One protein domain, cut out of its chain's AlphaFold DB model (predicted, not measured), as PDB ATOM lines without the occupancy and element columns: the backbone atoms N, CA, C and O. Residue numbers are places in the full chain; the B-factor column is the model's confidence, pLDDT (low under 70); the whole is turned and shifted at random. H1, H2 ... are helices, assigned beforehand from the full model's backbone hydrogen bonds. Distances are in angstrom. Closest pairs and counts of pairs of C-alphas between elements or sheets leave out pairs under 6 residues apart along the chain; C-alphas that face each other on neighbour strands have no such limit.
ATOM      1  N   ARG A   6      82.231  32.120  74.102       82.88
ATOM      2  CA  ARG A   6      81.187  33.137  73.902       82.88
ATOM      3  C   ARG A   6      81.589  34.545  74.355       82.88
ATOM      4  O   ARG A   6      80.929  35.491  73.951       82.88
ATOM      5  N   PHE A   7      82.612  34.668  75.200       85.56
ATOM      6  CA  PHE A   7      83.118  35.949  75.695       85.56
ATOM      7  C   PHE A   7      84.263  36.495  74.840       85.56
ATOM      8  O   PHE A   7      84.740  37.588  75.126       85.56
ATOM      9  N   ARG A   8      84.713  35.756  73.808       84.38
ATOM     10  CA  ARG A   8      85.790  36.213  72.919       84.38
ATOM     11  C   ARG A   8      85.464  37.613  72.389       84.38
ATOM     12  O   ARG A   8      84.352  37.805  71.886       84.38
ATOM     13  N   PRO A   9      86.424  38.549  72.432       80.38
ATOM     14  CA  PRO A   9      86.276  39.825  71.757       80.38
ATOM     15  C   PRO A   9      85.936  39.596  70.283       80.38
ATOM     16  O   PRO A   9      86.572  38.789  69.599       80.38
ATOM     17  N   SER A  10      84.918  40.294  69.795       72.25
ATOM     18  CA  SER A  10      84.535  40.283  68.387       72.25
ATOM     19  C   SER A  10      84.713  41.693  67.863       72.25
ATOM     20  O   SER A  10      83.910  42.554  68.208       72.25
ATOM     21  N   SER A  11      85.719  41.915  67.011       62.16
ATOM     22  CA  SER A  11      86.008  43.241  66.446       62.16
ATOM     23  C   SER A  11      84.763  43.868  65.822       62.16
ATOM     24  O   SER A  11      84.410  44.977  66.172       62.16
ATOM     25  N   ARG A  12      83.992  43.092  65.049       62.47
ATOM     26  CA  ARG A  12      82.731  43.557  64.448       62.47
ATOM     27  C   ARG A  12      81.710  44.066  65.475       62.47
ATOM     28  O   ARG A  12      81.006  45.021  65.202       62.47
ATOM     29  N   VAL A  13      81.604  43.409  66.632       60.78
ATOM     30  CA  VAL A  13      80.619  43.785  67.666       60.78
ATOM     31  C   VAL A  13      81.133  44.971  68.477       60.78
ATOM     32  O   VAL A  13      80.354  45.846  68.823       60.78
ATOM     33  N   SER A  14      82.437  45.015  68.753       60.94
ATOM     34  CA  SER A  14      83.085  46.163  69.388       60.94
ATOM     35  C   SER A  14      82.980  47.424  68.528       60.94
ATOM     36  O   SER A  14      82.668  48.481  69.066       60.94
ATOM     37  N   ASP A  15      83.168  47.300  67.213       61.03
ATOM     38  CA  ASP A  15      83.019  48.399  66.255       61.03
ATOM     39  C   ASP A  15      81.551  48.866  66.183       61.03
ATOM     40  O   ASP A  15      81.282  50.056  66.307       61.03
ATOM     41  N   GLU A  16      80.588  47.937  66.096       61.81
ATOM     42  CA  GLU A  16      79.145  48.250  66.100       61.81
ATOM     43  C   GLU A  16      78.676  48.925  67.399       61.81
ATOM     44  O   GLU A  16      77.813  49.797  67.358       61.81
ATOM     45  N   LEU A  17      79.226  48.538  68.555       62.12
ATOM     46  CA  LEU A  17      78.898  49.151  69.847       62.12
ATOM     47  C   LEU A  17      79.500  50.552  69.994       62.12
ATOM     48  O   LEU A  17      78.857  51.420  70.575       62.12
ATOM     49  N   ALA A  18      80.705  50.784  69.465       62.97
ATOM     50  CA  ALA A  18      81.353  52.095  69.504       62.97
ATOM     51  C   ALA A  18      80.615  53.156  68.665       62.97
ATOM     52  O   ALA A  18      80.774  54.350  68.911       62.97
ATOM     53  N   GLU A  19      79.809  52.731  67.689       65.50
ATOM     54  CA  GLU A  19      78.969  53.608  66.866       65.50
ATOM     55  C   GLU A  19      77.658  54.033  67.556       65.50
ATOM     56  O   GLU A  19      76.962  54.916  67.052       65.50
ATOM     57  N   ILE A  20      77.301  53.436  68.700       65.12
ATOM     58  CA  ILE A  20      76.082  53.784  69.441       65.12
ATOM     59  C   ILE A  20      76.371  54.979  70.362       65.12
ATOM     60  O   ILE A  20      77.021  54.836  71.395       65.12
ATOM     61  N   GLU A  21      75.849  56.161  70.019       61.56
ATOM     62  CA  GLU A  21      75.792  57.302  70.946       61.56
ATOM     63  C   GLU A  21      74.754  57.026  72.048       61.56
ATOM     64  O   GLU A  21      73.564  56.853  71.774       61.56
ATOM     65  N   VAL A  22      75.209  56.969  73.303       62.75
ATOM     66  CA  VAL A  22      74.348  56.813  74.483       62.75
ATOM     67  C   VAL A  22      74.016  58.196  75.043       62.75
ATOM     68  O   VAL A  22      74.890  58.896  75.554       62.75
ATOM     69  N   ASP A  23      72.745  58.591  74.970       58.34
ATOM     70  CA  ASP A  23      72.244  59.814  75.605       58.34
ATOM     71  C   ASP A  23      71.977  59.564  77.105       58.34
ATOM     72  O   ASP A  23      70.898  59.103  77.483       58.34
ATOM     73  N   GLY A  24      72.942  59.887  77.976       65.81
ATOM     74  CA  GLY A  24      72.772  59.889  79.442       65.81
ATOM     75  C   GLY A  24      73.846  59.125  80.228       65.81
ATOM     76  O   GLY A  24      74.772  58.564  79.649       65.81
ATOM     77  N   GLU A  25      73.743  59.126  81.564       58.75
ATOM     78  CA  GLU A  25      74.532  58.223  82.419       58.75
ATOM     79  C   GLU A  25      73.968  56.801  82.307       58.75
ATOM     80  O   GLU A  25      72.774  56.576  82.508       58.75
ATOM     81  N   ASP A  26      74.836  55.851  81.969       58.59
ATOM     82  CA  ASP A  26      74.485  54.458  81.704       58.59
ATOM     83  C   ASP A  26      74.130  53.753  83.030       58.59
ATOM     84  O   ASP A  26      75.000  53.292  83.768       58.59
ATOM     85  N   GLU A  27      72.836  53.709  83.375       54.69
ATOM     86  CA  GLU A  27      72.321  53.144  84.641       54.69
ATOM     87  C   GLU A  27      72.648  51.639  84.794       54.69
ATOM     88  O   GLU A  27      72.652  51.099  85.901       54.69
ATOM     89  N   PHE A  28      72.995  50.972  83.686       58.03
ATOM     90  CA  PHE A  28      73.442  49.581  83.626       58.03
ATOM     91  C   PHE A  28      74.627  49.446  82.655       58.03
ATOM     92  O   PHE A  28      74.419  49.076  81.498       58.03
ATOM     93  N   PRO A  29      75.865  49.737  83.094       60.75
ATOM     94  CA  PRO A  29      77.021  49.721  82.208       60.75
ATOM     95  C   PRO A  29      77.181  48.347  81.552       60.75
ATOM     96  O   PRO A  29      77.167  47.302  82.211       60.75
ATOM     97  N   THR A  30      77.325  48.349  80.230       63.16
ATOM     98  CA  THR A  30      77.532  47.122  79.458       63.16
ATOM     99  C   THR A  30      78.912  46.549  79.784       63.16
ATOM    100  O   THR A  30      79.921  47.237  79.651       63.16
ATOM    101  N   ILE A  31      78.964  45.277  80.199       65.44
ATOM    102  CA  ILE A  31      80.224  44.565  80.458       65.44
ATOM    103  C   ILE A  31      81.083  44.610  79.193       65.44
ATOM    104  O   ILE A  31      80.642  44.206  78.114       65.44
ATOM    105  N   GLU A  32      82.317  45.085  79.339       71.94
ATOM    106  CA  GLU A  32      83.240  45.230  78.223       71.94
ATOM    107  C   GLU A  32      83.504  43.872  77.553       71.94
ATOM    108  O   GLU A  32      83.720  42.848  78.214       71.94
ATOM    109  N   ALA A  33      83.493  43.850  76.218       79.44
ATOM    110  CA  ALA A  33      83.780  42.642  75.458       79.44
ATOM    111  C   ALA A  33      85.147  42.056  75.859       79.44
ATOM    112  O   ALA A  33      86.134  42.773  75.994       79.44
ATOM    113  N   GLY A  34      85.216  40.735  76.035       86.75
ATOM    114  CA  GLY A  34      86.433  40.076  76.508       86.75
ATOM    115  C   GLY A  34      86.628  40.075  78.022       86.75
ATOM    116  O   GLY A  34      87.624  39.522  78.483       86.75
ATOM    117  N   THR A  35      85.709  40.642  78.807       89.88
ATOM    118  CA  THR A  35      85.793  40.596  80.274       89.88
ATOM    119  C   THR A  35      84.849  39.554  80.877       89.88
ATOM    120  O   THR A  35      83.779  39.260  80.335       89.88
ATOM    121  N   ILE A  36      85.271  38.948  81.989       89.81
ATOM    122  CA  ILE A  36      84.468  38.014  82.787       89.81
ATOM    123  C   ILE A  36      84.402  38.547  84.223       89.81
ATOM    124  O   ILE A  36      85.458  38.814  84.799       89.81
ATOM    125  N   PRO A  37      83.208  38.683  84.825       90.69
ATOM    126  CA  PRO A  37      83.103  39.110  86.212       90.69
ATOM    127  C   PRO A  37      83.602  38.004  87.166       90.69
ATOM    128  O   PRO A  37      83.358  36.823  86.902       90.69
ATOM    129  N   PRO A  38      84.303  38.338  88.268       90.56
ATOM    130  CA  PRO A  38      84.817  37.337  89.212       90.56
ATOM    131  C   PRO A  38      83.739  36.417  89.805       90.56
ATOM    132  O   PRO A  38      84.000  35.236  90.049       90.56
ATOM    133  N   ASP A  39      82.519  36.932  89.976       90.56
ATOM    134  CA  ASP A  39      81.354  36.187  90.473       90.56
ATOM    135  C   ASP A  39      80.906  35.049  89.533       90.56
ATOM    136  O   ASP A  39      80.207  34.120  89.942       90.56
ATOM    137  N   TRP A  40      81.388  35.033  88.282       90.94
ATOM    138  CA  TRP A  40      81.173  33.940  87.338       90.94
ATOM    139  C   TRP A  40      81.624  32.589  87.914       90.94
ATOM    140  O   TRP A  40      81.050  31.546  87.582       90.94
ATOM    141  N   CYS A  41      82.622  32.599  88.796       91.62
ATOM    142  CA  CYS A  41      83.130  31.415  89.476       91.62
ATOM    143  C   CYS A  41      82.195  30.888  90.583       91.62
ATOM    144  O   CYS A  41      82.169  29.682  90.815       91.62
ATOM    145  N   GLU A  42      81.387  31.740  91.224       90.06
ATOM    146  CA  GLU A  42      80.662  31.403  92.466       90.06
ATOM    147  C   GLU A  42      79.666  30.247  92.318       90.06
ATOM    148  O   GLU A  42      79.433  29.488  93.256       90.06
ATOM    149  N   VAL A  43      79.093  30.085  91.125       88.62
ATOM    150  CA  VAL A  43      78.083  29.056  90.823       88.62
ATOM    151  C   VAL A  43      78.637  27.902  89.988       88.62
ATOM    152  O   VAL A  43      77.872  27.149  89.380       88.62
ATOM    153  N   ARG A  44      79.965  27.781  89.884       90.75
ATOM    154  CA  ARG A  44      80.627  26.793  89.024       90.75
ATOM    155  C   ARG A  44      81.622  25.958  89.814       90.75
ATOM    156  O   ARG A  44      82.332  26.444  90.688       90.75
ATOM    157  N   CYS A  45      81.700  24.686  89.456       89.12
ATOM    158  CA  CYS A  45      82.717  23.770  89.941       89.12
ATOM    159  C   CYS A  45      83.442  23.115  88.769       89.12
ATOM    160  O   CYS A  45      82.914  23.028  87.655       89.12
ATOM    161  N   GLY A 156      87.669  28.863  91.105       90.19
ATOM    162  CA  GLY A 156      88.160  30.140  91.626       90.19
ATOM    163  C   GLY A 156      88.924  30.923  90.567       90.19
ATOM    164  O   GLY A 156      89.455  30.343  89.623       90.19
ATOM    165  N   THR A 157      89.045  32.240  90.742       91.50
ATOM    166  CA  THR A 157      89.799  33.114  89.820       91.50
ATOM    167  C   THR A 157      91.292  32.775  89.740       91.50
ATOM    168  O   THR A 157      91.956  33.127  88.772       91.50
ATOM    169  N   GLY A 158      91.832  32.058  90.731       90.62
ATOM    170  CA  GLY A 158      93.204  31.544  90.737       90.62
ATOM    171  C   GLY A 158      93.400  30.194  90.033       90.62
ATOM    172  O   GLY A 158      94.524  29.697  90.019       90.62
ATOM    173  N   ASP A 159      92.350  29.581  89.480       91.94
ATOM    174  CA  ASP A 159      92.447  28.284  88.802       91.94
ATOM    175  C   ASP A 159      93.328  28.379  87.540       91.94
ATOM    176  O   ASP A 159      93.154  29.262  86.694       91.94
ATOM    177  N   ALA A 160      94.324  27.497  87.431       92.12
ATOM    178  CA  ALA A 160      95.335  27.574  86.379       92.12
ATOM    179  C   ALA A 160      94.765  27.258  84.988       92.12
ATOM    180  O   ALA A 160      95.110  27.939  84.020       92.12
ATOM    181  N   ASP A 161      93.869  26.274  84.887       90.12
ATOM    182  CA  ASP A 161      93.265  25.868  83.616       90.12
ATOM    183  C   ASP A 161      92.259  26.916  83.131       90.12
ATOM    184  O   ASP A 161      92.195  27.221  81.933       90.12
ATOM    185  N   LEU A 162      91.517  27.526  84.060       92.12
ATOM    186  CA  LEU A 162      90.641  28.659  83.777       92.12
ATOM    187  C   LEU A 162      91.432  29.848  83.232       92.12
ATOM    188  O   LEU A 162      91.116  30.346  82.149       92.12
ATOM    189  N   ASN A 163      92.484  30.264  83.939       93.81
ATOM    190  CA  ASN A 163      93.320  31.385  83.518       93.81
ATOM    191  C   ASN A 163      94.015  31.097  82.180       93.81
ATOM    192  O   ASN A 163      94.055  31.967  81.307       93.81
ATOM    193  N   ARG A 164      94.476  29.860  81.955       92.88
ATOM    194  CA  ARG A 164      95.054  29.460  80.667       92.88
ATOM    195  C   ARG A 164      94.031  29.518  79.535       92.88
ATOM    196  O   ARG A 164      94.345  29.979  78.438       92.88
ATOM    197  N   ALA A 165      92.805  29.062  79.779       91.56
ATOM    198  CA  ALA A 165      91.734  29.166  78.798       91.56
ATOM    199  C   ALA A 165      91.364  30.630  78.518       91.56
ATOM    200  O   ALA A 165      91.132  30.969  77.362       91.56
ATOM    201  N   MET A 166      91.330  31.497  79.534       93.56
ATOM    202  CA  MET A 166      91.100  32.934  79.355       93.56
ATOM    203  C   MET A 166      92.178  33.572  78.478       93.56
ATOM    204  O   MET A 166      91.841  34.239  77.503       93.56
ATOM    205  N   GLU A 167      93.452  33.281  78.741       93.38
ATOM    206  CA  GLU A 167      94.580  33.766  77.938       93.38
ATOM    207  C   GLU A 167      94.455  33.358  76.460       93.38
ATOM    208  O   GLU A 167      94.518  34.207  75.571       93.38
ATOM    209  N   LEU A 168      94.189  32.074  76.183       91.19
ATOM    210  CA  LEU A 168      94.007  31.554  74.817       91.19
ATOM    211  C   LEU A 168      92.836  32.202  74.064       91.19
ATOM    212  O   LEU A 168      92.780  32.162  72.834       91.19
ATOM    213  N   LEU A 169      91.873  32.749  74.799       89.44
ATOM    214  CA  LEU A 169      90.663  33.366  74.269       89.44
ATOM    215  C   LEU A 169      90.740  34.900  74.253       89.44
ATOM    216  O   LEU A 169      89.786  35.528  73.792       89.44
ATOM    217  N   GLY A 170      91.841  35.487  74.737       91.44
ATOM    218  CA  GLY A 170      92.006  36.935  74.872       91.44
ATOM    219  C   GLY A 170      91.062  37.551  75.906       91.44
ATOM    220  O   GLY A 170      90.549  38.645  75.680       91.44
ATOM    221  N   LEU A 171      90.780  36.830  76.994       92.94
ATOM    222  CA  LEU A 171      89.860  37.249  78.050       92.94
ATOM    223  C   LEU A 171      90.611  37.778  79.270       92.94
ATOM    224  O   LEU A 171      91.713  37.321  79.578       92.94
ATOM    225  N   ARG A 172      89.971  38.687  80.004       93.06
ATOM    226  CA  ARG A 172      90.465  39.224  81.277       93.06
ATOM    227  C   ARG A 172      89.366  39.251  82.333       93.06
ATOM    228  O   ARG A 172      88.181  39.203  82.008       93.06
ATOM    229  N   TRP A 173      89.757  39.299  83.599       92.31
ATOM    230  CA  TRP A 173      88.812  39.561  84.680       92.31
ATOM    231  C   TRP A 173      88.306  41.006  84.574       92.31
ATOM    232  O   TRP A 173      89.065  41.889  84.172       92.31
ATOM    233  N   ALA A 174      87.024  41.218  84.864       89.31
ATOM    234  CA  ALA A 174      86.502  42.557  85.108       89.31
ATOM    235  C   ALA A 174      87.066  43.084  86.438       89.31
ATOM    236  O   ALA A 174      87.300  42.288  87.354       89.31
TER     237      ALA A 174
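Overview. This is residues 6 to 45 and 156 to 174 of the 175 residues of an uncharacterized protein of Dietzia alimentaria (UniProt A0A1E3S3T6). This model has little regular structure: three short helices, H1, H2 and H3, are strung on long loops, with residues 18 to 29 sticking out as a free loop. A short parallel pairing of residues 35 to 36 with 172 to 173 ties the two printed pieces together. The 59 printed residues are all helix by class, with 21 in named helices and no named strand. The whole is loose, with a radius of gyration of the C-alphas of 13.9 A, and only just flat, spanning 40 by 24 by 13 A.

Arrangement. H1, residues 11 to 18, H2, residues 38 to 41, and H3, residues 160 to 168, are apart from one another. In H1 and H3 every O i to N i+4 pair is within hydrogen-bond range; H2 is too short for such a pair.

Along the chain. H1 begins at C-alpha 11 (86.008, 43.241, 66.446) and is 10.5 A long. H2 measures 6.2 A. H3 measures 12.3 A and ends at C-alpha 168 (94.007, 31.554, 74.817).

Size, cuts and confidence. The C-alphas farthest apart, of Asp 23 and Ala 160, are 41.1 A apart. H1 to H2 is a long link. Residues 46 to 155 are not printed; C-alphas 45 and 156 are 8.5 A apart. Residues 11 to 31 have pLDDT under 70.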